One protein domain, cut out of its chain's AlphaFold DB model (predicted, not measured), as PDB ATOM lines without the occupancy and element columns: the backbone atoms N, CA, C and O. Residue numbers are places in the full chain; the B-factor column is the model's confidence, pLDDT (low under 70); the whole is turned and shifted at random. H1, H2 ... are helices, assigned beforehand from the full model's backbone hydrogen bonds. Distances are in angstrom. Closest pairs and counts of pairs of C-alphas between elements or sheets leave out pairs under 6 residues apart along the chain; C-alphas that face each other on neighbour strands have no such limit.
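What this domain is: This is residues 4 to 192 of the 193 residues of an uncharacterized protein of Crocinitomicaceae bacterium (UniProt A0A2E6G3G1). Two helical hairpins, H2 with H3 and H4 with H5, are shifted along one long axis and overlap over part of their lengths, making a drawn-out bundle of four helices. H1 sits at one end of this rod; towards the other, H6 packs on H4 and H7 crosses H5. The printed part, 189 residues with seven named helices, H1 to H7 in order, and no named strand, is all helix. It spans 67 by 31 by 27 A and is only just loose, close to compact, with a radius of gyration of the C-alphas of 19.8 A.

Where its parts are: Find C-alpha 108 at (-35.758, 7.979, -31.873); from there H5 runs 36.6 A to residue 133. Before it come H2, residues 18 to 38, H3, residues 43 to 63, and H4, residues 84 to 103. H1 holds residues 4 to 9 and H6 residues 152 to 164. H7, residues 172 to 191, ends at C-alpha 191, (-48.068, 31.052, -37.884).

How they stand to each other: Start at the hub, H5: in its hairpin with H4, the closest C-alphas, of Met 102 and Leu 111, are 6.1 A apart. H5 touches H3 at a shallow tilt of 10 degrees, opposite ways, closest at the C-alphas of Leu 53 and Pro 108, 5.2 A. Residues 123 to 133 of H5 touch H7 at a steep tilt of 60 degrees, closest at the C-alphas of Ser 130 and Arg 184, 4.9 A. Residues 33 to 37 of H2 touch residues 99 to 103 of H4, closest at the C-alphas of Phe 37 and Arg 99, 5.5 A. Residues 84 to 92 of H4 touch H6, closest at the C-alphas of Asp 85 and Ala 156, 4.3 A. H1 only just touches H3, with 3 pairs of C-alphas within 8 A, closest at Ala 6 and Ile 59, 5.4 A. In H1 to H7 every O i to N i+4 pair is within hydrogen-bond range.

The domain as a whole: The C-alphas farthest apart, of Ala 15 and Arg 165, are 67.9 A apart. The printed part has no cut; the links H3 to H4 and H5 to H6 are long. Look for pLDDT under 70 at residues 190 to 192.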
ATOM      1  N   GLN A   4     -47.962  -5.102 -38.788       95.69
ATOM      2  CA  GLN A   4     -47.928  -5.117 -40.254       95.69
ATOM      3  C   GLN A   4     -47.681  -3.711 -40.820       95.69
ATOM      4  O   GLN A   4     -46.886  -3.538 -41.741       95.69
ATOM      5  N   THR A   5     -48.289  -2.695 -40.210       96.44
ATOM      6  CA  THR A   5     -48.053  -1.286 -40.538       96.44
ATOM      7  C   THR A   5     -46.608  -0.885 -40.244       96.44
ATOM      8  O   THR A   5     -45.980  -0.239 -41.079       96.44
ATOM      9  N   ALA A   6     -46.052  -1.299 -39.099       96.38
ATOM     10  CA  ALA A   6     -44.658  -1.020 -38.746       96.38
ATOM     11  C   ALA A   6     -43.674  -1.614 -39.773       96.38
ATOM     12  O   ALA A   6     -42.764  -0.924 -40.231       96.38
ATOM     13  N   LEU A   7     -43.906  -2.857 -40.210       96.88
ATOM     14  CA  LEU A   7     -43.112  -3.496 -41.264       96.88
ATOM     15  C   LEU A   7     -43.233  -2.776 -42.610       96.88
ATOM     16  O   LEU A   7     -42.225  -2.581 -43.286       96.88
ATOM     17  N   LEU A   8     -44.434  -2.320 -42.977       96.88
ATOM     18  CA  LEU A   8     -44.651  -1.562 -44.209       96.88
ATOM     19  C   LEU A   8     -43.882  -0.232 -44.208       96.88
ATOM     20  O   LEU A   8     -43.307   0.141 -45.231       96.88
ATOM     21  N   VAL A   9     -43.834   0.474 -43.070       95.44
ATOM     22  CA  VAL A   9     -43.043   1.711 -42.932       95.44
ATOM     23  C   VAL A   9     -41.552   1.441 -43.148       95.44
ATOM     24  O   VAL A   9     -40.878   2.246 -43.796       95.44
ATOM     25  N   LEU A  10     -41.052   0.304 -42.656       96.75
ATOM     26  CA  LEU A  10     -39.669  -0.141 -42.855       96.75
ATOM     27  C   LEU A  10     -39.426  -0.838 -44.204       96.75
ATOM     28  O   LEU A  10     -38.295  -1.211 -44.493       96.75
ATOM     29  N   GLN A  11     -40.459  -0.980 -45.044       97.12
ATOM     30  CA  GLN A  11     -40.401  -1.674 -46.338       97.12
ATOM     31  C   GLN A  11     -39.940  -3.139 -46.226       97.12
ATOM     32  O   GLN A  11     -39.258  -3.657 -47.110       97.12
ATOM     33  N   LEU A  12     -40.329  -3.807 -45.142       97.12
ATOM     34  CA  LEU A  12     -39.980  -5.195 -44.853       97.12
ATOM     35  C   LEU A  12     -41.091  -6.174 -45.280       97.12
ATOM     36  O   LEU A  12     -42.266  -5.796 -45.312       97.12
ATOM     37  N   PRO A  13     -40.744  -7.442 -45.585       94.94
ATOM     38  CA  PRO A  13     -41.725  -8.509 -45.794       94.94
ATOM     39  C   PRO A  13     -42.462  -8.858 -44.487       94.94
ATOM     40  O   PRO A  13     -42.063  -8.422 -43.415       94.94
ATOM     41  N   ASP A  14     -43.508  -9.691 -44.550       93.06
ATOM     42  CA  ASP A  14     -44.344 -10.030 -43.379       93.06
ATOM     43  C   ASP A  14     -43.592 -10.798 -42.263       93.06
ATOM     44  O   ASP A  14     -43.919 -10.685 -41.071       93.06
ATOM     45  N   ALA A  15     -42.567 -11.567 -42.641       93.75
ATOM     46  CA  ALA A  15     -41.759 -12.397 -41.747       93.75
ATOM     47  C   ALA A  15     -40.249 -12.129 -41.930       93.75
ATOM     48  O   ALA A  15     -39.532 -13.012 -42.406       93.75
ATOM     49  N   PRO A  16     -39.764 -10.921 -41.588       96.19
ATOM     50  CA  PRO A  16     -38.345 -10.606 -41.639       96.19
ATOM     51  C   PRO A  16     -37.615 -11.267 -40.465       96.19
ATOM     52  O   PRO A  16     -38.199 -11.549 -39.412       96.19
ATOM     53  N   THR A  17     -36.323 -11.490 -40.642       97.38
ATOM     54  CA  THR A  17     -35.415 -11.893 -39.568       97.38
ATOM     55  C   THR A  17     -35.168 -10.729 -38.595       97.38
ATOM     56  O   THR A  17     -35.341  -9.569 -38.973       97.38
ATOM     57  N   PRO A  18     -34.757 -10.995 -37.341       95.88
ATOM     58  CA  PRO A  18     -34.427  -9.933 -36.387       95.88
ATOM     59  C   PRO A  18     -33.366  -8.951 -36.901       95.88
ATOM     60  O   PRO A  18     -33.513  -7.748 -36.697       95.88
ATOM     61  N   ASP A  19     -32.354  -9.449 -37.616       97.00
ATOM     62  CA  ASP A  19     -31.280  -8.625 -38.179       97.00
ATOM     63  C   ASP A  19     -31.811  -7.691 -39.281       97.00
ATOM     64  O   ASP A  19     -31.530  -6.497 -39.262       97.00
ATOM     65  N   GLU A  20     -32.675  -8.186 -40.178       97.75
ATOM     66  CA  GLU A  20     -33.323  -7.343 -41.200       97.75
ATOM     67  C   GLU A  20     -34.186  -6.238 -40.579       97.75
ATOM     68  O   GLU A  20     -34.228  -5.120 -41.096       97.75
ATOM     69  N   VAL A  21     -34.875  -6.532 -39.469       97.75
ATOM     70  CA  VAL A  21     -35.639  -5.517 -38.734       97.75
ATOM     71  C   VAL A  21     -34.702  -4.474 -38.134       97.75
ATOM     72  O   VAL A  21     -34.974  -3.281 -38.268       97.75
ATOM     73  N   HIS A  22     -33.617  -4.910 -37.491       97.81
ATOM     74  CA  HIS A  22     -32.650  -4.013 -36.869       97.81
ATOM     75  C   HIS A  22     -32.014  -3.071 -37.895       97.81
ATOM     76  O   HIS A  22     -32.104  -1.853 -37.736       97.81
ATOM     77  N   ASP A  23     -31.476  -3.616 -38.987       97.88
ATOM     78  CA  ASP A  23     -30.799  -2.850 -40.035       97.88
ATOM     79  C   ASP A  23     -31.745  -1.842 -40.707       97.88
ATOM     80  O   ASP A  23     -31.397  -0.674 -40.911       97.88
ATOM     81  N   ALA A  24     -32.973  -2.265 -41.032       98.00
ATOM     82  CA  ALA A  24     -33.961  -1.384 -41.650       98.00
ATOM     83  C   ALA A  24     -34.416  -0.275 -40.693       98.00
ATOM     84  O   ALA A  24     -34.595   0.874 -41.113       98.00
ATOM     85  N   PHE A  25     -34.586  -0.596 -39.408       98.38
ATOM     86  CA  PHE A  25     -34.954   0.379 -38.389       98.38
ATOM     87  C   PHE A  25     -33.836   1.400 -38.149       98.38
ATOM     88  O   PHE A  25     -34.096   2.607 -38.163       98.38
ATOM     89  N   GLU A  26     -32.588   0.943 -38.021       97.94
ATOM     90  CA  GLU A  26     -31.423   1.816 -37.881       97.94
ATOM     91  C   GLU A  26     -31.294   2.755 -39.088       97.94
ATOM     92  O   GLU A  26     -31.210   3.975 -38.919       97.94
ATOM     93  N   ALA A  27     -31.363   2.218 -40.312       97.88
ATOM     94  CA  ALA A  27     -31.289   3.009 -41.538       97.88
ATOM     95  C   ALA A  27     -32.421   4.049 -41.628       97.88
ATOM     96  O   ALA A  27     -32.192   5.201 -42.023       97.88
ATOM     97  N   HIS A  28     -33.638   3.671 -41.223       97.94
ATOM     98  CA  HIS A  28     -34.782   4.574 -41.174       97.94
ATOM     99  C   HIS A  28     -34.521   5.755 -40.231       97.94
ATOM    100  O   HIS A  28     -34.603   6.913 -40.660       97.94
ATOM    101  N   VAL A  29     -34.147   5.485 -38.977       97.75
ATOM    102  CA  VAL A  29     -33.895   6.529 -37.972       97.75
ATOM    103  C   VAL A  29     -32.680   7.380 -38.348       97.75
ATOM    104  O   VAL A  29     -32.746   8.614 -38.279       97.75
ATOM    105  N   PHE A  30     -31.609   6.757 -38.847       97.00
ATOM    106  CA  PHE A  30     -30.423   7.448 -39.349       97.00
ATOM    107  C   PHE A  30     -30.783   8.464 -40.436       97.00
ATOM    108  O   PHE A  30     -30.321   9.604 -40.378       97.00
ATOM    109  N   SER A  31     -31.632   8.092 -41.401       97.31
ATOM    110  CA  SER A  31     -32.028   8.989 -42.495       97.31
ATOM    111  C   SER A  31     -32.764  10.241 -41.999       97.31
ATOM    112  O   SER A  31     -32.575  11.342 -42.528       97.31
ATOM    113  N   ILE A  32     -33.585  10.096 -40.952       97.19
ATOM    114  CA  ILE A  32     -34.317  11.213 -40.355       97.19
ATOM    115  C   ILE A  32     -33.355  12.107 -39.574       97.19
ATOM    116  O   ILE A  32     -33.380  13.328 -39.747       97.19
ATOM    117  N   ARG A  33     -32.472  11.512 -38.765       95.94
ATOM    118  CA  ARG A  33     -31.430  12.244 -38.042       95.94
ATOM    119  C   ARG A  33     -30.522  13.021 -38.993       95.94
ATOM    120  O   ARG A  33     -30.271  14.194 -38.746       95.94
ATOM    121  N   ASP A  34     -30.046  12.399 -40.071       96.06
ATOM    122  CA  ASP A  34     -29.142  13.042 -41.033       96.06
ATOM    123  C   ASP A  34     -29.799  14.267 -41.690       96.06
ATOM    124  O   ASP A  34     -29.170  15.317 -41.839       96.06
ATOM    125  N   PHE A  35     -31.105  14.185 -41.967       95.44
ATOM    126  CA  PHE A  35     -31.885  15.339 -42.409       95.44
ATOM    127  C   PHE A  35     -31.884  16.468 -41.363       95.44
ATOM    128  O   PHE A  35     -31.549  17.606 -41.693       95.44
ATOM    129  N   LEU A  36     -32.237  16.170 -40.107       93.31
ATOM    130  CA  LEU A  36     -32.277  17.171 -39.029       93.31
ATOM    131  C   LEU A  36     -30.896  17.797 -38.770       93.31
ATOM    132  O   LEU A  36     -30.780  18.987 -38.469       93.31
ATOM    133  N   PHE A  37     -29.845  16.996 -38.929       89.69
ATOM    134  CA  PHE A  37     -28.466  17.393 -38.701       89.69
ATOM    135  C   PHE A  37     -27.928  18.332 -39.790       89.69
ATOM    136  O   PHE A  37     -27.244  19.304 -39.472       89.69
ATOM    137  N   ARG A  38     -28.236  18.081 -41.072       88.88
ATOM    138  CA  ARG A  38     -27.590  18.791 -42.196       88.88
ATOM    139  C   ARG A  38     -28.395  19.939 -42.789       88.88
ATOM    140  O   ARG A  38     -27.805  20.843 -43.370       88.88
ATOM    141  N   GLN A  39     -29.721  19.890 -42.714       91.50
ATOM    142  CA  GLN A  39     -30.565  20.805 -43.485       91.50
ATOM    143  C   GLN A  39     -30.799  22.133 -42.761       91.50
ATOM    144  O   GLN A  39     -30.898  22.168 -41.534       91.50
ATOM    145  N   THR A  40     -30.945  23.224 -43.517       87.81
ATOM    146  CA  THR A  40     -31.457  24.500 -42.990       87.81
ATOM    147  C   THR A  40     -32.797  24.280 -42.298       87.81
ATOM    148  O   THR A  40     -33.679  23.590 -42.816       87.81
ATOM    149  N   VAL A  41     -32.952  24.871 -41.114       88.19
ATOM    150  CA  VAL A  41     -34.103  24.609 -40.253       88.19
ATOM    151  C   VAL A  41     -35.324  25.370 -40.757       88.19
ATOM    152  O   VAL A  41     -35.494  26.560 -40.506       88.19
ATOM    153  N   VAL A  42     -36.206  24.662 -41.459       90.56
ATOM    154  CA  VAL A  42     -37.536  25.153 -41.837       90.56
ATOM    155  C   VAL A  42     -38.555  24.545 -40.867       90.56
ATOM    156  O   VAL A  42     -38.782  23.334 -40.949       90.56
ATOM    157  N   PRO A  43     -39.185  25.332 -39.966       89.94
ATOM    158  CA  PRO A  43     -39.953  24.797 -38.836       89.94
ATOM    159  C   PRO A  43     -40.982  23.728 -39.211       89.94
ATOM    160  O   PRO A  43     -40.967  22.642 -38.641       89.94
ATOM    161  N   ARG A  44     -41.816  23.974 -40.230       89.00
ATOM    162  CA  ARG A  44     -42.852  23.016 -40.667       89.00
ATOM    163  C   ARG A  44     -42.277  21.710 -41.219       89.00
ATOM    164  O   ARG A  44     -42.822  20.641 -40.966       89.00
ATOM    165  N   VAL A  45     -41.173  21.785 -41.961       91.94
ATOM    166  CA  VAL A  45     -40.519  20.596 -42.530       91.94
ATOM    167  C   VAL A  45     -39.872  19.774 -41.421       91.94
ATOM    168  O   VAL A  45     -39.989  18.553 -41.404       91.94
ATOM    169  N   PHE A  46     -39.224  20.448 -40.472       94.06
ATOM    170  CA  PHE A  46     -38.599  19.805 -39.324       94.06
ATOM    171  C   PHE A  46     -39.636  19.201 -38.376       94.06
ATOM    172  O   PHE A  46     -39.446  18.069 -37.948       94.06
ATOM    173  N   ARG A  47     -40.771  19.874 -38.141       94.56
ATOM    174  CA  ARG A  47     -41.911  19.325 -37.391       94.56
ATOM    175  C   ARG A  47     -42.346  17.971 -37.949       94.56
ATOM    176  O   ARG A  47     -42.365  16.991 -37.218       94.56
ATOM    177  N   ALA A  48     -42.548  17.885 -39.264       95.31
ATOM    178  CA  ALA A  48     -42.917  16.629 -39.913       95.31
ATOM    179  C   ALA A  48     -41.853  15.523 -39.763       95.31
ATOM    180  O   ALA A  48     -42.177  14.339 -39.824       95.31
ATOM    181  N   LYS A  49     -40.570  15.873 -39.595       96.81
ATOM    182  CA  LYS A  49     -39.500  14.903 -39.306       96.81
ATOM    183  C   LYS A  49     -39.498  14.467 -37.847       96.81
ATOM    184  O   LYS A  49     -39.266  13.294 -37.585       96.81
ATOM    185  N   VAL A  50     -39.800  15.375 -36.925       96.75
ATOM    186  CA  VAL A  50     -39.981  15.050 -35.507       96.75
ATOM    187  C   VAL A  50     -41.165  14.105 -35.315       96.75
ATOM    188  O   VAL A  50     -41.018  13.089 -34.645       96.75
ATOM    189  N   ASP A  51     -42.287  14.346 -35.990       96.88
ATOM    190  CA  ASP A  51     -43.453  13.454 -35.920       96.88
ATOM    191  C   ASP A  51     -43.128  12.044 -36.466       96.88
ATOM    192  O   ASP A  51     -43.601  11.031 -35.945       96.88
ATOM    193  N   ARG A  52     -42.242  11.949 -37.470       96.94
ATOM    194  CA  ARG A  52     -41.714  10.658 -37.946       96.94
ATOM    195  C   ARG A  52     -40.799   9.973 -36.935       96.94
ATOM    196  O   ARG A  52     -40.790   8.751 -36.905       96.94
ATOM    197  N   LEU A  53     -40.052  10.716 -36.119       97.62
ATOM    198  CA  LEU A  53     -39.267  10.128 -35.028       97.62
ATOM    199  C   LEU A  53     -40.171   9.576 -33.928       97.62
ATOM    200  O   LEU A  53     -39.911   8.481 -33.453       97.62
ATOM    201  N   LEU A  54     -41.265  10.268 -33.588       96.69
ATOM    202  CA  LEU A  54     -42.275   9.729 -32.668       96.69
ATOM    203  C   LEU A  54     -42.886   8.433 -33.216       96.69
ATOM    204  O   LEU A  54     -42.992   7.442 -32.501       96.69
ATOM    205  N   THR A  55     -43.196   8.413 -34.516       97.00
ATOM    206  CA  THR A  55     -43.644   7.188 -35.196       97.00
ATOM    207  C   THR A  55     -42.572   6.096 -35.132       97.00
ATOM    208  O   THR A  55     -42.890   4.942 -34.874       97.00
ATOM    209  N   ALA A  56     -41.296   6.438 -35.334       97.38
ATOM    210  CA  ALA A  56     -40.196   5.484 -35.240       97.38
ATOM    211  C   ALA A  56     -40.025   4.922 -33.818       97.38
ATOM    212  O   ALA A  56     -39.755   3.734 -33.686       97.38
ATOM    213  N   SER A  57     -40.249   5.716 -32.765       96.62
ATOM    214  CA  SER A  57     -40.293   5.201 -31.389       96.62
ATOM    215  C   SER A  57     -41.368   4.118 -31.234       96.62
ATOM    216  O   SER A  57     -41.063   3.034 -30.749       96.62
ATOM    217  N   GLU A  58     -42.587   4.350 -31.740       97.00
ATOM    218  CA  GLU A  58     -43.650   3.329 -31.728       97.00
ATOM    219  C   GLU A  58     -43.274   2.075 -32.541       97.00
ATOM    220  O   GLU A  58     -43.598   0.957 -32.142       97.00
ATOM    221  N   ILE A  59     -42.593   2.234 -33.687       97.50
ATOM    222  CA  ILE A  59     -42.102   1.102 -34.499       97.50
ATOM    223  C   ILE A  59     -41.109   0.258 -33.699       97.50
ATOM    224  O   ILE A  59     -41.242  -0.965 -33.688       97.50
ATOM    225  N   GLY A  60     -40.144   0.899 -33.032       96.69
ATOM    226  CA  GLY A  60     -39.151   0.218 -32.201       96.69
ATOM    227  C   GLY A  60     -39.810  -0.620 -31.106       96.69
ATOM    228  O   GLY A  60     -39.513  -1.805 -30.977       96.69
ATOM    229  N   GLU A  61     -40.796  -0.053 -30.403       96.38
ATOM    230  CA  GLU A  61     -41.567  -0.765 -29.375       96.38
ATOM    231  C   GLU A  61     -42.345  -1.966 -29.942       96.38
ATOM    232  O   GLU A  61     -42.288  -3.065 -29.389       96.38
ATOM    233  N   ILE A  62     -43.053  -1.787 -31.064       97.00
ATOM    234  CA  ILE A  62     -43.880  -2.836 -31.687       97.00
ATOM    235  C   ILE A  62     -43.030  -3.991 -32.225       97.00
ATOM    236  O   ILE A  62     -43.452  -5.150 -32.177       97.00
ATOM    237  N   LEU A  63     -41.864  -3.677 -32.789       96.25
ATOM    238  CA  LEU A  63     -40.968  -4.661 -33.392       96.25
ATOM    239  C   LEU A  63     -39.933  -5.213 -32.404       96.25
ATOM    240  O   LEU A  63     -39.240  -6.169 -32.746       96.25
ATOM    241  N   GLY A  64     -39.863  -4.664 -31.187       95.50
ATOM    242  CA  GLY A  64     -38.920  -5.080 -30.152       95.50
ATOM    243  C   GLY A  64     -37.468  -4.734 -30.487       95.50
ATOM    244  O   GLY A  64     -36.575  -5.524 -30.188       95.50
ATOM    245  N   VAL A  65     -37.236  -3.589 -31.139       95.81
ATOM    246  CA  VAL A  65     -35.902  -3.109 -31.522       95.81
ATOM    247  C   VAL A  65     -35.590  -1.793 -30.828       95.81
ATOM    248  O   VAL A  65     -36.336  -0.821 -30.934       95.81
ATOM    249  N   GLU A  66     -34.434  -1.755 -30.172       93.31
ATOM    250  CA  GLU A  66     -33.902  -0.575 -29.500       93.31
ATOM    251  C   GLU A  66     -32.618  -0.103 -30.195       93.31
ATOM    252  O   GLU A  66     -31.795  -0.911 -30.631       93.31
ATOM    253  N   LEU A  67     -32.449   1.217 -30.288       93.56
ATOM    254  CA  LEU A  67     -31.245   1.861 -30.814       93.56
ATOM    255  C   LEU A  67     -30.519   2.606 -29.686       93.56
ATOM    256  O   LEU A  67     -31.151   3.049 -28.725       93.56
ATOM    257  N   PRO A  68     -29.189   2.767 -29.767       88.19
ATOM    258  CA  PRO A  68     -28.418   3.340 -28.673       88.19
ATOM    259  C   PRO A  68     -28.714   4.835 -28.463       88.19
ATOM    260  O   PRO A  68     -28.644   5.638 -29.401       88.19
ATOM    261  N   CYS A  69     -28.926   5.225 -27.200       86.50
ATOM    262  CA  CYS A  69     -28.835   6.613 -26.743       86.50
ATOM    263  C   CYS A  69     -27.566   6.775 -25.892       86.50
ATOM    264  O   CYS A  69     -27.537   6.365 -24.734       86.50
ATOM    265  N   LEU A  70     -26.497   7.338 -26.474       76.75
ATOM    266  CA  LEU A  70     -25.243   7.579 -25.741       76.75
ATOM    267  C   LEU A  70     -25.383   8.736 -24.744       76.75
ATOM    268  O   LEU A  70     -24.762   8.715 -23.685       76.75
ATOM    269  N   ASP A  71     -26.209   9.728 -25.083       77.44
ATOM    270  CA  ASP A  71     -26.561  10.849 -24.218       77.44
ATOM    271  C   ASP A  71     -28.021  11.260 -24.465       77.44
ATOM    272  O   ASP A  71     -28.394  11.680 -25.562       77.44
ATOM    273  N   GLY A  72     -28.860  11.095 -23.439       73.12
ATOM    274  CA  GLY A  72     -30.279  11.466 -23.463       73.12
ATOM    275  C   GLY A  72     -30.563  12.870 -22.930       73.12
ATOM    276  O   GLY A  72     -31.736  13.246 -22.768       73.12
ATOM    277  N   THR A  73     -29.517  13.632 -22.601       85.12
ATOM    278  CA  THR A  73     -29.647  14.997 -22.102       85.12
ATOM    279  C   THR A  73     -29.822  15.978 -23.256       85.12
ATOM    280  O   THR A  73     -29.167  15.915 -24.294       85.12
ATOM    281  N   VAL A  74     -30.773  16.895 -23.090       88.69
ATOM    282  CA  VAL A  74     -30.923  18.020 -24.012       88.69
ATOM    283  C   VAL A  74     -29.946  19.096 -23.545       88.69
ATOM    284  O   VAL A  74     -30.025  19.482 -22.378       88.69
ATOM    285  N   PRO A  75     -29.042  19.590 -24.407       92.69
ATOM    286  CA  PRO A  75     -28.061  20.583 -24.001       92.69
ATOM    287  C   PRO A  75     -28.726  21.907 -23.617       92.69
ATOM    288  O   PRO A  75     -29.708  22.339 -24.233       92.69
ATOM    289  N   ASP A  76     -28.128  22.595 -22.646       93.38
ATOM    290  CA  ASP A  76     -28.554  23.937 -22.265       93.38
ATOM    291  C   ASP A  76     -28.387  24.919 -23.429       93.38
ATOM    292  O   ASP A  76     -27.361  24.968 -24.125       93.38
ATOM    293  N   THR A  77     -29.417  25.740 -23.612       93.69
ATOM    294  CA  THR A  77     -29.510  26.725 -24.691       93.69
ATOM    295  C   THR A  77     -29.672  28.121 -24.110       93.69
ATOM    296  O   THR A  77     -30.503  28.352 -23.231       93.69
ATOM    297  N   ALA A  78     -28.878  29.060 -24.618       95.81
ATOM    298  CA  ALA A  78     -28.888  30.443 -24.165       95.81
ATOM    299  C   ALA A  78     -30.155  31.183 -24.646       95.81
ATOM    300  O   ALA A  78     -30.699  30.850 -25.710       95.81
ATOM    301  N   PRO A  79     -30.658  32.164 -23.874       95.94
ATOM    302  CA  PRO A  79     -31.785  32.998 -24.284       95.94
ATOM    303  C   PRO A  79     -31.424  33.870 -25.497       95.94
ATOM    304  O   PRO A  79     -30.281  34.283 -25.657       95.94
ATOM    305  N   LEU A  80     -32.407  34.146 -26.360       96.38
ATOM    306  CA  LEU A  80     -32.233  35.039 -27.510       96.38
ATOM    307  C   LEU A  80     -32.391  36.491 -27.047       96.38
ATOM    308  O   LEU A  80     -33.505  37.011 -26.990       96.38
ATOM    309  N   GLU A  81     -31.283  37.127 -26.681       94.56
ATOM    310  CA  GLU A  81     -31.267  38.485 -26.135       94.56
ATOM    311  C   GLU A  81     -30.089  39.321 -26.653       94.56
ATOM    312  O   GLU A  81     -29.094  38.800 -27.160       94.56
ATOM    313  N   GLY A  82     -30.210  40.644 -26.519       95.75
ATOM    314  CA  GLY A  82     -29.199  41.605 -26.952       95.75
ATOM    315  C   GLY A  82     -29.484  42.216 -28.325       95.75
ATOM    316  O   GLY A  82     -30.631  42.446 -28.703       95.75
ATOM    317  N   THR A  83     -28.419  42.551 -29.051       97.69
ATOM    318  CA  THR A  83     -28.497  43.119 -30.403       97.69
ATOM    319  C   THR A  83     -28.725  42.024 -31.444       97.69
ATOM    320  O   THR A  83     -28.418  40.860 -31.196       97.69
ATOM    321  N   ALA A  84     -29.224  42.379 -32.631       97.44
ATOM    322  CA  ALA A  84     -29.510  41.396 -33.681       97.44
ATOM    323  C   ALA A  84     -28.281  40.561 -34.076       97.44
ATOM    324  O   ALA A  84     -28.392  39.348 -34.229       97.44
ATOM    325  N   ASP A  85     -27.091  41.168 -34.152       97.81
ATOM    326  CA  ASP A  85     -25.841  40.440 -34.402       97.81
ATOM    327  C   ASP A  85     -25.521  39.411 -33.305       97.81
ATOM    328  O   ASP A  85     -25.086  38.298 -33.601       97.81
ATOM    329  N   THR A  86     -25.785  39.747 -32.042       98.00
ATOM    330  CA  THR A  86     -25.628  38.824 -30.911       98.00
ATOM    331  C   THR A  86     -26.664  37.705 -30.953       98.00
ATOM    332  O   THR A  86     -26.302  36.542 -30.790       98.00
ATOM    333  N   VAL A  87     -27.929  38.018 -31.244       98.31
ATOM    334  CA  VAL A  87     -29.005  37.020 -31.341       98.31
ATOM    335  C   VAL A  87     -28.730  35.992 -32.437       98.31
ATOM    336  O   VAL A  87     -28.910  34.798 -32.199       98.31
ATOM    337  N   VAL A  88     -28.232  36.414 -33.605       98.19
ATOM    338  CA  VAL A  88     -27.838  35.493 -34.686       98.19
ATOM    339  C   VAL A  88     -26.745  34.525 -34.224       98.19
ATOM    340  O   VAL A  88     -26.843  33.325 -34.484       98.19
ATOM    341  N   ARG A  89     -25.725  35.017 -33.508       98.19
ATOM    342  CA  ARG A  89     -24.636  34.176 -32.976       98.19
ATOM    343  C   ARG A  89     -25.144  33.190 -31.929       98.19
ATOM    344  O   ARG A  89     -24.887  31.998 -32.051       98.19
ATOM    345  N   ILE A  90     -25.925  33.671 -30.958       98.25
ATOM    346  CA  ILE A  90     -26.526  32.822 -29.921       98.25
ATOM    347  C   ILE A  90     -27.387  31.728 -30.557       98.25
ATOM    348  O   ILE A  90     -27.322  30.566 -30.154       98.25
ATOM    349  N   HIS A  91     -28.196  32.081 -31.557       97.94
ATOM    350  CA  HIS A  91     -29.029  31.115 -32.265       97.94
ATOM    351  C   HIS A  91     -28.190  30.057 -32.989       97.94
ATOM    352  O   HIS A  91     -28.450  28.863 -32.836       97.94
ATOM    353  N   ALA A  92     -27.151  30.474 -33.717       96.94
ATOM    354  CA  ALA A  92     -26.242  29.557 -34.398       96.94
ATOM    355  C   ALA A  92     -25.550  28.592 -33.420       96.94
ATOM    356  O   ALA A  92     -25.518  27.386 -33.674       96.94
ATOM    357  N   ASP A  93     -25.080  29.092 -32.275       97.62
ATOM    358  CA  ASP A  93     -24.454  28.278 -31.230       97.62
ATOM    359  C   ASP A  93     -25.448  27.283 -30.614       97.62
ATOM    360  O   ASP A  93     -25.130  26.105 -30.439       97.62
ATOM    361  N   ASN A  94     -26.677  27.726 -30.328       97.19
ATOM    362  CA  ASN A  94     -27.748  26.867 -29.824       97.19
ATOM    363  C   ASN A  94     -28.079  25.732 -30.810       97.19
ATOM    364  O   ASN A  94     -28.184  24.573 -30.402       97.19
ATOM    365  N   VAL A  95     -28.216  26.043 -32.105       96.06
ATOM    366  CA  VAL A  95     -28.446  25.040 -33.160       96.06
ATOM    367  C   VAL A  95     -27.260  24.081 -33.266       96.06
ATOM    368  O   VAL A  95     -27.466  22.871 -33.377       96.06
ATOM    369  N   GLY A  96     -26.029  24.592 -33.186       95.50
ATOM    370  CA  GLY A  96     -24.809  23.787 -33.184       95.50
ATOM    371  C   GLY A  96     -24.794  22.758 -32.053       95.50
ATOM    372  O   GLY A  96     -24.633  21.570 -32.319       95.50
ATOM    373  N   ARG A  97     -25.064  23.185 -30.812       95.56
ATOM    374  CA  ARG A  97     -25.135  22.293 -29.637       95.56
ATOM    375  C   ARG A  97     -26.174  21.188 -29.805       95.56
ATOM    376  O   ARG A  97     -25.875  20.025 -29.545       95.56
ATOM    377  N   LEU A  98     -27.375  21.538 -30.270       95.44
ATOM    378  CA  LEU A  98     -28.444  20.565 -30.508       95.44
ATOM    379  C   LEU A  98     -28.050  19.543 -31.580       95.44
ATOM    380  O   LEU A  98     -28.273  18.350 -31.396       95.44
ATOM    381  N   ARG A  99     -27.413  19.983 -32.672       94.75
ATOM    382  CA  ARG A  99     -26.919  19.081 -33.722       94.75
ATOM    383  C   ARG A  99     -25.793  18.177 -33.229       94.75
ATOM    384  O   ARG A  99     -25.803  16.992 -33.547       94.75
ATOM    385  N   THR A 100     -24.864  18.692 -32.426       93.94
ATOM    386  CA  THR A 100     -23.824  17.872 -31.787       93.94
ATOM    387  C   THR A 100     -24.438  16.778 -30.915       93.94
ATOM    388  O   THR A 100     -24.032  15.626 -31.034       93.94
ATOM    389  N   ALA A 101     -25.459  17.101 -30.112       93.50
ATOM    390  CA  ALA A 101     -26.178  16.104 -29.320       93.50
ATOM    391  C   ALA A 101     -26.900  15.071 -30.208       93.50
ATOM    392  O   ALA A 101     -26.809  13.873 -29.959       93.50
ATOM    393  N   MET A 102     -27.546  15.505 -31.301       93.88
ATOM    394  CA  MET A 102     -28.200  14.587 -32.248       93.88
ATOM    395  C   MET A 102     -27.214  13.603 -32.880       93.88
ATOM    396  O   MET A 102     -27.555  12.440 -33.065       93.88
ATOM    397  N   ALA A 103     -25.996  14.042 -33.207       91.62
ATOM    398  CA  ALA A 103     -24.979  13.179 -33.807       91.62
ATOM    399  C   ALA A 103     -24.546  12.021 -32.889       91.62
ATOM    400  O   ALA A 103     -24.070  11.002 -33.387       91.62
ATOM    401  N   ALA A 104     -24.733  12.159 -31.573       91.38
ATOM    402  CA  ALA A 104     -24.346  11.168 -30.575       91.38
ATOM    403  C   ALA A 104     -25.423  10.101 -30.298       91.38
ATOM    404  O   ALA A 104     -25.219   9.241 -29.448       91.38
ATOM    405  N   THR A 105     -26.575  10.127 -30.974       93.12
ATOM    406  CA  THR A 105     -27.663   9.177 -30.701       93.12
ATOM    407  C   THR A 105     -28.339   8.678 -31.979       93.12
ATOM    408  O   THR A 105     -28.338   9.347 -33.020       93.12
ATOM    409  N   LEU A 106     -28.883   7.465 -31.902       94.81
ATOM    410  CA  LEU A 106     -29.840   6.909 -32.860       94.81
ATOM    411  C   LEU A 106     -31.152   6.503 -32.183       94.81
ATOM    412  O   LEU A 106     -32.044   6.005 -32.856       94.81
ATOM    413  N   ASP A 107     -31.310   6.753 -30.885       95.88
ATOM    414  CA  ASP A 107     -32.581   6.529 -30.212       95.88
ATOM    415  C   ASP A 107     -33.633   7.547 -30.702       95.88
ATOM    416  O   ASP A 107     -33.441   8.764 -30.549       95.88
ATOM    417  N   PRO A 108     -34.750   7.090 -31.301       96.62
ATOM    418  CA  PRO A 108     -35.758   7.979 -31.873       96.62
ATOM    419  C   PRO A 108     -36.429   8.868 -30.817       96.62
ATOM    420  O   PRO A 108     -36.781  10.013 -31.116       96.62
ATOM    421  N   THR A 109     -36.523   8.415 -29.563       94.88
ATOM    422  CA  THR A 109     -37.100   9.195 -28.462       94.88
ATOM    423  C   THR A 109     -36.187  10.365 -28.079       94.88
ATOM    424  O   THR A 109     -36.640  11.512 -28.030       94.88
ATOM    425  N   CYS A 110     -34.888  10.121 -27.894       95.06
ATOM    426  CA  CYS A 110     -33.855  11.135 -27.690       95.06
ATOM    427  C   CYS A 110     -33.835  12.132 -28.871       95.06
ATOM    428  O   CYS A 110     -33.884  13.350 -28.664       95.06
ATOM    429  N   LEU A 111     -33.850  11.634 -30.114       96.06
ATOM    430  CA  LEU A 111     -33.860  12.465 -31.322       96.06
ATOM    431  C   LEU A 111     -35.118  13.330 -31.443       96.06
ATOM    432  O   LEU A 111     -35.010  14.492 -31.845       96.06
ATOM    433  N   SER A 112     -36.296  12.808 -31.084       95.88
ATOM    434  CA  SER A 112     -37.547  13.572 -31.135       95.88
ATOM    435  C   SER A 112     -37.478  14.788 -30.206       95.88
ATOM    436  O   SER A 112     -37.736  15.905 -30.646       95.88
ATOM    437  N   ARG A 113     -36.992  14.611 -28.969       95.44
ATOM    438  CA  ARG A 113     -36.813  15.693 -27.984       95.44
ATOM    439  C   ARG A 113     -35.839  16.761 -28.477       95.44
ATOM    440  O   ARG A 113     -36.127  17.952 -28.372       95.44
ATOM    441  N   LEU A 114     -34.705  16.353 -29.048       95.44
ATOM    442  CA  LEU A 114     -33.737  17.286 -29.635       95.44
ATOM    443  C   LEU A 114     -34.336  18.037 -30.834       95.44
ATOM    444  O   LEU A 114     -34.125  19.244 -30.982       95.44
ATOM    445  N   GLY A 115     -35.102  17.340 -31.674       95.44
ATOM    446  CA  GLY A 115     -35.782  17.915 -32.830       95.44
ATOM    447  C   GLY A 115     -36.849  18.934 -32.435       95.44
ATOM    448  O   GLY A 115     -36.890  20.018 -33.017       95.44
ATOM    449  N   GLU A 116     -37.643  18.648 -31.401       95.56
ATOM    450  CA  GLU A 116     -38.591  19.596 -30.804       95.56
ATOM    451  C   GLU A 116     -37.894  20.873 -30.333       95.56
ATOM    452  O   GLU A 116     -38.311  21.988 -30.663       95.56
ATOM    453  N   CYS A 117     -36.789  20.727 -29.596       95.56
ATOM    454  CA  CYS A 117     -36.004  21.869 -29.142       95.56
ATOM    455  C   CYS A 117     -35.485  22.701 -30.317       95.56
ATOM    456  O   CYS A 117     -35.556  23.930 -30.272       95.56
ATOM    457  N   LEU A 118     -35.016  22.055 -31.383       95.38
ATOM    458  CA  LEU A 118     -34.505  22.728 -32.572       95.38
ATOM    459  C   LEU A 118     -35.614  23.480 -33.334       95.38
ATOM    460  O   LEU A 118     -35.415  24.640 -33.698       95.38
ATOM    461  N   VAL A 119     -36.804  22.886 -33.493       95.38
ATOM    462  CA  VAL A 119     -37.983  23.553 -34.085       95.38
ATOM    463  C   VAL A 119     -38.399  24.768 -33.257       95.38
ATOM    464  O   VAL A 119     -38.588  25.858 -33.806       95.38
ATOM    465  N   LYS A 120     -38.502  24.609 -31.934       94.88
ATOM    466  CA  LYS A 120     -38.879  25.695 -31.022       94.88
ATOM    467  C   LYS A 120     -37.877  26.847 -31.074       94.88
ATOM    468  O   LYS A 120     -38.273  28.005 -31.184       94.88
ATOM    469  N   ARG A 121     -36.575  26.540 -31.044       94.88
ATOM    470  CA  ARG A 121     -35.507  27.549 -31.116       94.88
ATOM    471  C   ARG A 121     -35.517  28.299 -32.440       94.88
ATOM    472  O   ARG A 121     -35.447  29.523 -32.423       94.88
ATOM    473  N   GLN A 122     -35.675  27.594 -33.560       95.50
ATOM    474  CA  GLN A 122     -35.808  28.243 -34.862       95.50
ATOM    475  C   GLN A 122     -37.033  29.158 -34.914       95.50
ATOM    476  O   GLN A 122     -36.929  30.273 -35.407       95.50
ATOM    477  N   THR A 123     -38.175  28.712 -34.391       95.31
ATOM    478  CA  THR A 123     -39.411  29.509 -34.391       95.31
ATOM    479  C   THR A 123     -39.229  30.802 -33.600       95.31
ATOM    480  O   THR A 123     -39.444  31.879 -34.146       95.31
ATOM    481  N   HIS A 124     -38.700  30.716 -32.374       95.44
ATOM    482  CA  HIS A 124     -38.424  31.900 -31.555       95.44
ATOM    483  C   HIS A 124     -37.421  32.857 -32.221       95.44
ATOM    484  O   HIS A 124     -37.568  34.072 -32.121       95.44
ATOM    485  N   TYR A 125     -36.397  32.331 -32.899       97.31
ATOM    486  CA  TYR A 125     -35.439  33.154 -33.639       97.31
ATOM    487  C   TYR A 125     -36.098  33.897 -34.805       97.31
ATOM    488  O   TYR A 125     -35.869  35.094 -34.979       97.31
ATOM    489  N   LEU A 126     -36.937  33.206 -35.580       95.94
ATOM    490  CA  LEU A 126     -37.666  33.805 -36.695       95.94
ATOM    491  C   LEU A 126     -38.623  34.900 -36.215       95.94
ATOM    492  O   LEU A 126     -38.648  35.975 -36.806       95.94
ATOM    493  N   GLU A 127     -39.360  34.658 -35.130       95.44
ATOM    494  CA  GLU A 127     -40.243  35.648 -34.504       95.44
ATOM    495  C   GLU A 127     -39.458  36.872 -34.024       95.44
ATOM    496  O   GLU A 127     -39.801  38.000 -34.377       95.44
ATOM    497  N   TRP A 128     -38.363  36.651 -33.288       97.06
ATOM    498  CA  TRP A 128     -37.525  37.729 -32.762       97.06
ATOM    499  C   TRP A 128     -36.951  38.595 -33.886       97.06
ATOM    500  O   TRP A 128     -37.088  39.815 -33.862       97.06
ATOM    501  N   MET A 129     -36.344  37.973 -34.901       97.06
ATOM    502  CA  MET A 129     -35.733  38.692 -36.022       97.06
ATOM    503  C   MET A 129     -36.780  39.356 -36.921       97.06
ATOM    504  O   MET A 129     -36.535  40.439 -37.461       97.06
ATOM    505  N   SER A 130     -37.955  38.741 -37.083       95.56
ATOM    506  CA  SER A 130     -39.067  39.341 -37.821       95.56
ATOM    507  C   SER A 130     -39.564  40.602 -37.118       95.56
ATOM    508  O   SER A 130     -39.660  41.637 -37.770       95.56
ATOM    509  N   ALA A 131     -39.797  40.540 -35.805       95.81
ATOM    510  CA  ALA A 131     -40.215  41.690 -35.005       95.81
ATOM    511  C   ALA A 131     -39.137  42.783 -34.972       95.81
ATOM    512  O   ALA A 131     -39.419  43.941 -35.257       95.81
ATOM    513  N   TRP A 132     -37.877  42.418 -34.712       96.44
ATOM    514  CA  TRP A 132     -36.757  43.368 -34.711       96.44
ATOM    515  C   TRP A 132     -36.610  44.094 -36.051       96.44
ATOM    516  O   TRP A 132     -36.239  45.268 -36.093       96.44
ATOM    517  N   SER A 133     -36.867  43.392 -37.154       95.31
ATOM    518  CA  SER A 133     -36.715  43.983 -38.472       95.31
ATOM    519  C   SER A 133     -37.940  44.756 -38.939       95.31
ATOM    520  O   SER A 133     -37.749  45.486 -39.896       95.31
ATOM    521  N   GLU A 134     -39.130  44.630 -38.341       94.06
ATOM    522  CA  GLU A 134     -40.450  45.008 -38.896       94.06
ATOM    523  C   GLU A 134     -40.481  46.342 -39.667       94.06
ATOM    524  O   GLU A 134     -40.886  46.367 -40.832       94.06
ATOM    525  N   ASP A 135     -39.942  47.412 -39.081       91.56
ATOM    526  CA  ASP A 135     -39.954  48.770 -39.654       91.56
ATOM    527  C   ASP A 135     -39.017  48.970 -40.860       91.56
ATOM    528  O   ASP A 135     -39.048  50.003 -41.538       91.56
ATOM    529  N   ARG A 136     -38.149  47.997 -41.155       92.06
ATOM    530  CA  ARG A 136     -37.247  48.072 -42.309       92.06
ATOM    531  C   ARG A 136     -38.028  47.899 -43.601       92.06
ATOM    532  O   ARG A 136     -38.729  46.898 -43.790       92.06
ATOM    533  N   LYS A 137     -37.819  48.838 -44.522       89.00
ATOM    534  CA  LYS A 137     -38.248  48.716 -45.913       89.00
ATOM    535  C   LYS A 137     -37.306  47.761 -46.630       89.00
ATOM    536  O   LYS A 137     -36.107  48.007 -46.674       89.00
ATOM    537  N   LEU A 138     -37.856  46.676 -47.156       89.31
ATOM    538  CA  LEU A 138     -37.123  45.654 -47.912       89.31
ATOM    539  C   LEU A 138     -37.486  45.742 -49.405       89.31
ATOM    540  O   LEU A 138     -37.570  44.733 -50.103       89.31
ATOM    541  N   ASP A 139     -37.777  46.959 -49.871       76.69
ATOM    542  CA  ASP A 139     -38.247  47.230 -51.225       76.69
ATOM    543  C   ASP A 139     -37.141  46.879 -52.232       76.69
ATOM    544  O   ASP A 139     -36.060  47.460 -52.215       76.69
ATOM    545  N   GLY A 140     -37.403  45.910 -53.111       78.25
ATOM    546  CA  GLY A 140     -36.425  45.416 -54.090       78.25
ATOM    547  C   GLY A 140     -35.629  44.181 -53.649       78.25
ATOM    548  O   GLY A 140     -34.907  43.608 -54.469       78.25
ATOM    549  N   ALA A 141     -35.796  43.714 -52.408       86.19
ATOM    550  CA  ALA A 141     -35.250  42.436 -51.966       86.19
ATOM    551  C   ALA A 141     -35.994  41.257 -52.616       86.19
ATOM    552  O   ALA A 141     -37.203  41.306 -52.847       86.19
ATOM    553  N   GLN A 142     -35.272  40.169 -52.894       85.00
ATOM    554  CA  GLN A 142     -35.855  38.938 -53.430       85.00
ATOM    555  C   GLN A 142     -35.771  37.819 -52.397       85.00
ATOM    556  O   GLN A 142     -34.731  37.614 -51.768       85.00
ATOM    557  N   VAL A 143     -36.867  37.072 -52.240       81.25
ATOM    558  CA  VAL A 143     -36.880  35.886 -51.378       81.25
ATOM    559  C   VAL A 143     -35.922  34.856 -51.961       81.25
ATOM    560  O   VAL A 143     -36.112  34.376 -53.079       81.25
ATOM    561  N   LYS A 144     -34.899  34.496 -51.187       84.12
ATOM    562  CA  LYS A 144     -33.952  33.453 -51.572       84.12
ATOM    563  C   LYS A 144     -34.486  32.056 -51.245       84.12
ATOM    564  O   LYS A 144     -35.197  31.890 -50.247       84.12
ATOM    565  N   PRO A 145     -34.114  31.034 -52.035       84.25
ATOM    566  CA  PRO A 145     -34.336  29.643 -51.667       84.25
ATOM    567  C   PRO A 145     -33.748  29.327 -50.287       84.25
ATOM    568  O   PRO A 145     -32.685  29.818 -49.929       84.25
ATOM    569  N   MET A 146     -34.400  28.441 -49.529       81.81
ATOM    570  CA  MET A 146     -33.950  28.087 -48.172       81.81
ATOM    571  C   MET A 146     -32.549  27.475 -48.126       81.81
ATOM    572  O   MET A 146     -31.849  27.647 -47.137       81.81
ATOM    573  N   ARG A 147     -32.140  26.787 -49.199       82.00
ATOM    574  CA  ARG A 147     -30.786  26.233 -49.353       82.00
ATOM    575  C   ARG A 147     -29.695  27.297 -49.489       82.00
ATOM    576  O   ARG A 147     -28.535  26.982 -49.270       82.00
ATOM    577  N   ASP A 148     -30.076  28.523 -49.840       86.50
ATOM    578  CA  ASP A 148     -29.172  29.658 -50.025       86.50
ATOM    579  C   ASP A 148     -29.171  30.556 -48.774       86.50
ATOM    580  O   ASP A 148     -28.959  31.768 -48.865       86.50
ATOM    581  N   GLU A 149     -29.454  29.960 -47.608       87.94
ATOM    582  CA  GLU A 149     -29.351  30.601 -46.299       87.94
ATOM    583  C   GLU A 149     -27.979  31.251 -46.137       87.94
ATOM    584  O   GLU A 149     -26.932  30.630 -46.348       87.94
ATOM    585  N   TRP A 150     -27.986  32.526 -45.752       93.00
ATOM    586  CA  TRP A 150     -26.738  33.219 -45.504       93.00
ATOM    587  C   TRP A 150     -26.049  32.636 -44.266       93.00
ATOM    588  O   TRP A 150     -26.679  32.434 -43.229       93.00
ATOM    589  N   SER A 151     -24.739  32.385 -44.365       93.50
ATOM    590  CA  SER A 151     -23.927  31.940 -43.232       93.50
ATOM    591  C   SER A 151     -24.193  32.802 -41.987       93.50
ATOM    592  O   SER A 151     -24.020  34.025 -42.067       93.50
ATOM    593  N   PRO A 152     -24.532  32.203 -40.825       94.50
ATOM    594  CA  PRO A 152     -24.826  32.960 -39.608       94.50
ATOM    595  C   PRO A 152     -23.694  33.895 -39.179       94.50
ATOM    596  O   PRO A 152     -23.952  34.999 -38.707       94.50
ATOM    597  N   SER A 153     -22.433  33.501 -39.388       95.25
ATOM    598  CA  SER A 153     -21.279  34.343 -39.054       95.25
ATOM    599  C   SER A 153     -21.192  35.589 -39.937       95.25
ATOM    600  O   SER A 153     -20.942  36.682 -39.431       95.25
ATOM    601  N   ALA A 154     -21.445  35.443 -41.241       95.44
ATOM    602  CA  ALA A 154     -21.435  36.551 -42.192       95.44
ATOM    603  C   ALA A 154     -22.637  37.482 -41.980       95.44
ATOM    604  O   ALA A 154     -22.482  38.701 -41.996       95.44
ATOM    605  N   PHE A 155     -23.813  36.910 -41.714       96.75
ATOM    606  CA  PHE A 155     -25.019  37.672 -41.407       96.75
ATOM    607  C   PHE A 155     -24.865  38.479 -40.108       96.75
ATOM    608  O   PHE A 155     -25.118  39.683 -40.100       96.75
ATOM    609  N   ALA A 156     -24.357  37.861 -39.035       97.31
ATOM    610  CA  ALA A 156     -24.067  38.560 -37.784       97.31
ATOM    611  C   ALA A 156     -23.035  39.685 -37.970       97.31
ATOM    612  O   ALA A 156     -23.217  40.775 -37.434       97.31
ATOM    613  N   ALA A 157     -21.975  39.451 -38.751       96.62
ATOM    614  CA  ALA A 157     -20.971  40.475 -39.042       96.62
ATOM    615  C   ALA A 157     -21.562  41.671 -39.810       96.62
ATOM    616  O   ALA A 157     -21.240  42.814 -39.497       96.62
ATOM    617  N   ALA A 158     -22.455  41.427 -40.775       96.25
ATOM    618  CA  ALA A 158     -23.137  42.495 -41.505       96.25
ATOM    619  C   ALA A 158     -24.057  43.324 -40.590       96.25
ATOM    620  O   ALA A 158     -24.022  44.552 -40.635       96.25
ATOM    621  N   LEU A 159     -24.829  42.666 -39.718       96.62
ATOM    622  CA  LEU A 159     -25.668  43.338 -38.718       96.62
ATOM    623  C   LEU A 159     -24.836  44.170 -37.729       96.62
ATOM    624  O   LEU A 159     -25.231  45.273 -37.350       96.62
ATOM    625  N   GLU A 160     -23.676  43.659 -37.313       97.06
ATOM    626  CA  GLU A 160     -22.766  44.376 -36.422       97.06
ATOM    627  C   GLU A 160     -22.173  45.620 -37.092       97.06
ATOM    628  O   GLU A 160     -22.177  46.693 -36.485       97.06
ATOM    629  N   ALA A 161     -21.697  45.488 -38.333       95.75
ATOM    630  CA  ALA A 161     -21.152  46.600 -39.108       95.75
ATOM    631  C   ALA A 161     -22.203  47.702 -39.305       95.75
ATOM    632  O   ALA A 161     -21.944  48.870 -39.011       95.75
ATOM    633  N   GLU A 162     -23.430  47.331 -39.688       94.19
ATOM    634  CA  GLU A 162     -24.540  48.275 -39.829       94.19
ATOM    635  C   GLU A 162     -24.846  48.996 -38.503       94.19
ATOM    636  O   GLU A 162     -24.950  50.225 -38.463       94.19
ATOM    637  N   ARG A 163     -24.900  48.259 -37.384       94.75
ATOM    638  CA  ARG A 163     -25.103  48.831 -36.042       94.75
ATOM    639  C   ARG A 163     -23.993  49.811 -35.652       94.75
ATOM    640  O   ARG A 163     -24.277  50.831 -35.022       94.75
ATOM    641  N   LYS A 164     -22.740  49.510 -36.000       96.06
ATOM    642  CA  LYS A 164     -21.575  50.375 -35.752       96.06
ATOM    643  C   LYS A 164     -21.440  51.522 -36.757       96.06
ATOM    644  O   LYS A 164     -20.579  52.376 -36.561       96.06
ATOM    645  N   ARG A 165     -22.316  51.593 -37.769       92.44
ATOM    646  CA  ARG A 165     -22.252  52.549 -38.890       92.44
ATOM    647  C   ARG A 165     -20.959  52.421 -39.699       92.44
ATOM    648  O   ARG A 165     -20.427  53.411 -40.195       92.44
ATOM    649  N   GLU A 166     -20.457  51.199 -39.796       93.69
ATOM    650  CA  GLU A 166     -19.333  50.840 -40.649       93.69
ATOM    651  C   GLU A 166     -19.830  50.575 -42.074       93.69
ATOM    652  O   GLU A 166     -20.995  50.234 -42.302       93.69
ATOM    653  N   GLU A 167     -18.945  50.750 -43.052       87.81
ATOM    654  CA  GLU A 167     -19.278  50.498 -44.450       87.81
ATOM    655  C   GLU A 167     -19.433  48.989 -44.689       87.81
ATOM    656  O   GLU A 167     -18.546  48.190 -44.378       87.81
ATOM    657  N   LEU A 168     -20.582  48.585 -45.233       88.88
ATOM    658  CA  LEU A 168     -20.821  47.196 -45.613       88.88
ATOM    659  C   LEU A 168     -20.010  46.848 -46.864       88.88
ATOM    660  O   LEU A 168     -19.874  47.659 -47.779       88.88
ATOM    661  N   GLN A 169     -19.526  45.608 -46.945       86.31
ATOM    662  CA  GLN A 169     -18.885  45.117 -48.166       86.31
ATOM    663  C   GLN A 169     -19.851  45.198 -49.359       86.31
ATOM    664  O   GLN A 169     -21.072  45.087 -49.205       86.31
ATOM    665  N   ALA A 170     -19.302  45.367 -50.563       84.19
ATOM    666  CA  ALA A 170     -20.096  45.477 -51.783       84.19
ATOM    667  C   ALA A 170     -21.085  44.301 -51.917       84.19
ATOM    668  O   ALA A 170     -20.710  43.135 -51.824       84.19
ATOM    669  N   GLY A 171     -22.368  44.616 -52.111       83.94
ATOM    670  CA  GLY A 171     -23.449  43.632 -52.223       83.94
ATOM    671  C   GLY A 171     -24.017  43.117 -50.892       83.94
ATOM    672  O   GLY A 171     -25.124  42.583 -50.891       83.94
ATOM    673  N   HIS A 172     -23.352  43.323 -49.747       89.88
ATOM    674  CA  HIS A 172     -23.850  42.832 -48.452       89.88
ATOM    675  C   HIS A 172     -25.142  43.512 -48.000       89.88
ATOM    676  O   HIS A 172     -25.951  42.857 -47.351       89.88
ATOM    677  N   ALA A 173     -25.378  44.771 -48.377       88.56
ATOM    678  CA  ALA A 173     -26.645  45.448 -48.093       88.56
ATOM    679  C   ALA A 173     -27.836  44.700 -48.722       88.56
ATOM    680  O   ALA A 173     -28.787  44.340 -48.035       88.56
ATOM    681  N   GLN A 174     -27.730  44.339 -50.004       89.75
ATOM    682  CA  GLN A 174     -28.779  43.592 -50.700       89.75
ATOM    683  C   GLN A 174     -28.929  42.159 -50.160       89.75
ATOM    684  O   GLN A 174     -30.042  41.627 -50.077       89.75
ATOM    685  N   LEU A 175     -27.818  41.512 -49.780       91.50
ATOM    686  CA  LEU A 175     -27.861  40.198 -49.130       91.50
ATOM    687  C   LEU A 175     -28.586  40.270 -47.781       91.50
ATOM    688  O   LEU A 175     -29.390  39.383 -47.502       91.50
ATOM    689  N   LEU A 176     -28.340  41.323 -46.997       93.12
ATOM    690  CA  LEU A 176     -28.981  41.578 -45.709       93.12
ATOM    691  C   LEU A 176     -30.484  41.745 -45.864       93.12
ATOM    692  O   LEU A 176     -31.245  41.051 -45.199       93.12
ATOM    693  N   GLU A 177     -30.915  42.597 -46.787       93.44
ATOM    694  CA  GLU A 177     -32.338  42.811 -47.048       93.44
ATOM    695  C   GLU A 177     -33.033  41.524 -47.513       93.44
ATOM    696  O   GLU A 177     -34.120  41.192 -47.035       93.44
ATOM    697  N   SER A 178     -32.382  40.749 -48.388       94.12
ATOM    698  CA  SER A 178     -32.909  39.466 -48.873       94.12
ATOM    699  C   SER A 178     -33.019  38.419 -47.759       94.12
ATOM    700  O   SER A 178     -33.987  37.659 -47.714       94.12
ATOM    701  N   GLU A 179     -32.044  38.371 -46.851       94.56
ATOM    702  CA  GLU A 179     -32.037  37.444 -45.717       94.56
ATOM    703  C   GLU A 179     -33.099  37.821 -44.674       94.56
ATOM    704  O   GLU A 179     -33.837  36.959 -44.194       94.56
ATOM    705  N   LEU A 180     -33.267  39.115 -44.388       94.94
ATOM    706  CA  LEU A 180     -34.345  39.603 -43.524       94.94
ATOM    707  C   LEU A 180     -35.724  39.313 -44.127       94.94
ATOM    708  O   LEU A 180     -36.626  38.869 -43.414       94.94
ATOM    709  N   LEU A 181     -35.883  39.481 -45.443       94.06
ATOM    710  CA  LEU A 181     -37.120  39.128 -46.136       94.06
ATOM    711  C   LEU A 181     -37.407  37.621 -46.041       94.06
ATOM    712  O   LEU A 181     -38.547  37.225 -45.781       94.06
ATOM    713  N   ARG A 182     -36.378  36.776 -46.201       92.25
ATOM    714  CA  ARG A 182     -36.472  35.316 -46.027       92.25
ATOM    715  C   ARG A 182     -36.967  34.962 -44.625       92.25
ATOM    716  O   ARG A 182     -37.900  34.171 -44.494       92.25
ATOM    717  N   ILE A 183     -36.384  35.576 -43.596       93.75
ATOM    718  CA  ILE A 183     -36.766  35.371 -42.195       93.75
ATOM    719  C   ILE A 183     -38.223  35.774 -41.947       93.75
ATOM    720  O   ILE A 183     -38.978  34.976 -41.396       93.75
ATOM    721  N   ARG A 184     -38.650  36.962 -42.396       92.12
ATOM    722  CA  ARG A 184     -40.049  37.405 -42.247       92.12
ATOM    723  C   ARG A 184     -41.030  36.464 -42.946       92.12
ATOM    724  O   ARG A 184     -42.059  36.111 -42.380       92.12
ATOM    725  N   THR A 185     -40.683  36.008 -44.150       90.31
ATOM    726  CA  THR A 185     -41.492  35.040 -44.910       90.31
ATOM    727  C   THR A 185     -41.627  33.719 -44.149       90.31
ATOM    728  O   THR A 185     -42.720  33.159 -44.044       90.31
ATOM    729  N   LEU A 186     -40.527  33.228 -43.569       89.81
ATOM    730  CA  LEU A 186     -40.533  32.025 -42.742       89.81
ATOM    731  C   LEU A 186     -41.375  32.201 -41.473       89.81
ATOM    732  O   LEU A 186     -42.171  31.313 -41.169       89.81
ATOM    733  N   ALA A 187     -41.244  33.332 -40.777       90.38
ATOM    734  CA  ALA A 187     -42.023  33.641 -39.580       90.38
ATOM    735  C   ALA A 187     -43.533  33.639 -39.878       90.38
ATOM    736  O   ALA A 187     -44.294  32.959 -39.199       90.38
ATOM    737  N   GLN A 188     -43.963  34.292 -40.962       85.94
ATOM    738  CA  GLN A 188     -45.366  34.283 -41.397       85.94
ATOM    739  C   GLN A 188     -45.861  32.871 -41.740       85.94
ATOM    740  O   GLN A 188     -46.969  32.484 -41.373       85.94
ATOM    741  N   SER A 189     -45.025  32.070 -42.408       78.50
ATOM    742  CA  SER A 189     -45.376  30.692 -42.773       78.50
ATOM    743  C   SER A 189     -45.483  29.744 -41.573       78.50
ATOM    744  O   SER A 189     -46.148  28.711 -41.679       78.50
ATOM    745  N   ALA A 190     -44.831  30.074 -40.454       67.69
ATOM    746  CA  ALA A 190     -44.870  29.297 -39.221       67.69
ATOM    747  C   ALA A 190     -46.174  29.513 -38.430       67.69
ATOM    748  O   ALA A 190     -46.599  28.598 -37.734       67.69
ATOM    749  N   VAL A 191     -46.821  30.675 -38.583       55.59
ATOM    750  CA  VAL A 191     -48.068  31.052 -37.884       55.59
ATOM    751  C   VAL A 191     -49.329  30.518 -38.582       55.59
ATOM    752  O   VAL A 191     -50.383  30.441 -37.966       55.59
ATOM    753  N   ALA A 192     -49.250  30.122 -39.857       48.28
ATOM    754  CA  ALA A 192     -50.400  29.688 -40.664       48.28
ATOM    755  C   ALA A 192     -50.901  28.251 -40.361       48.28
ATOM    756  O   ALA A 192     -51.142  27.477 -41.294       48.28
TER     757      ALA A 192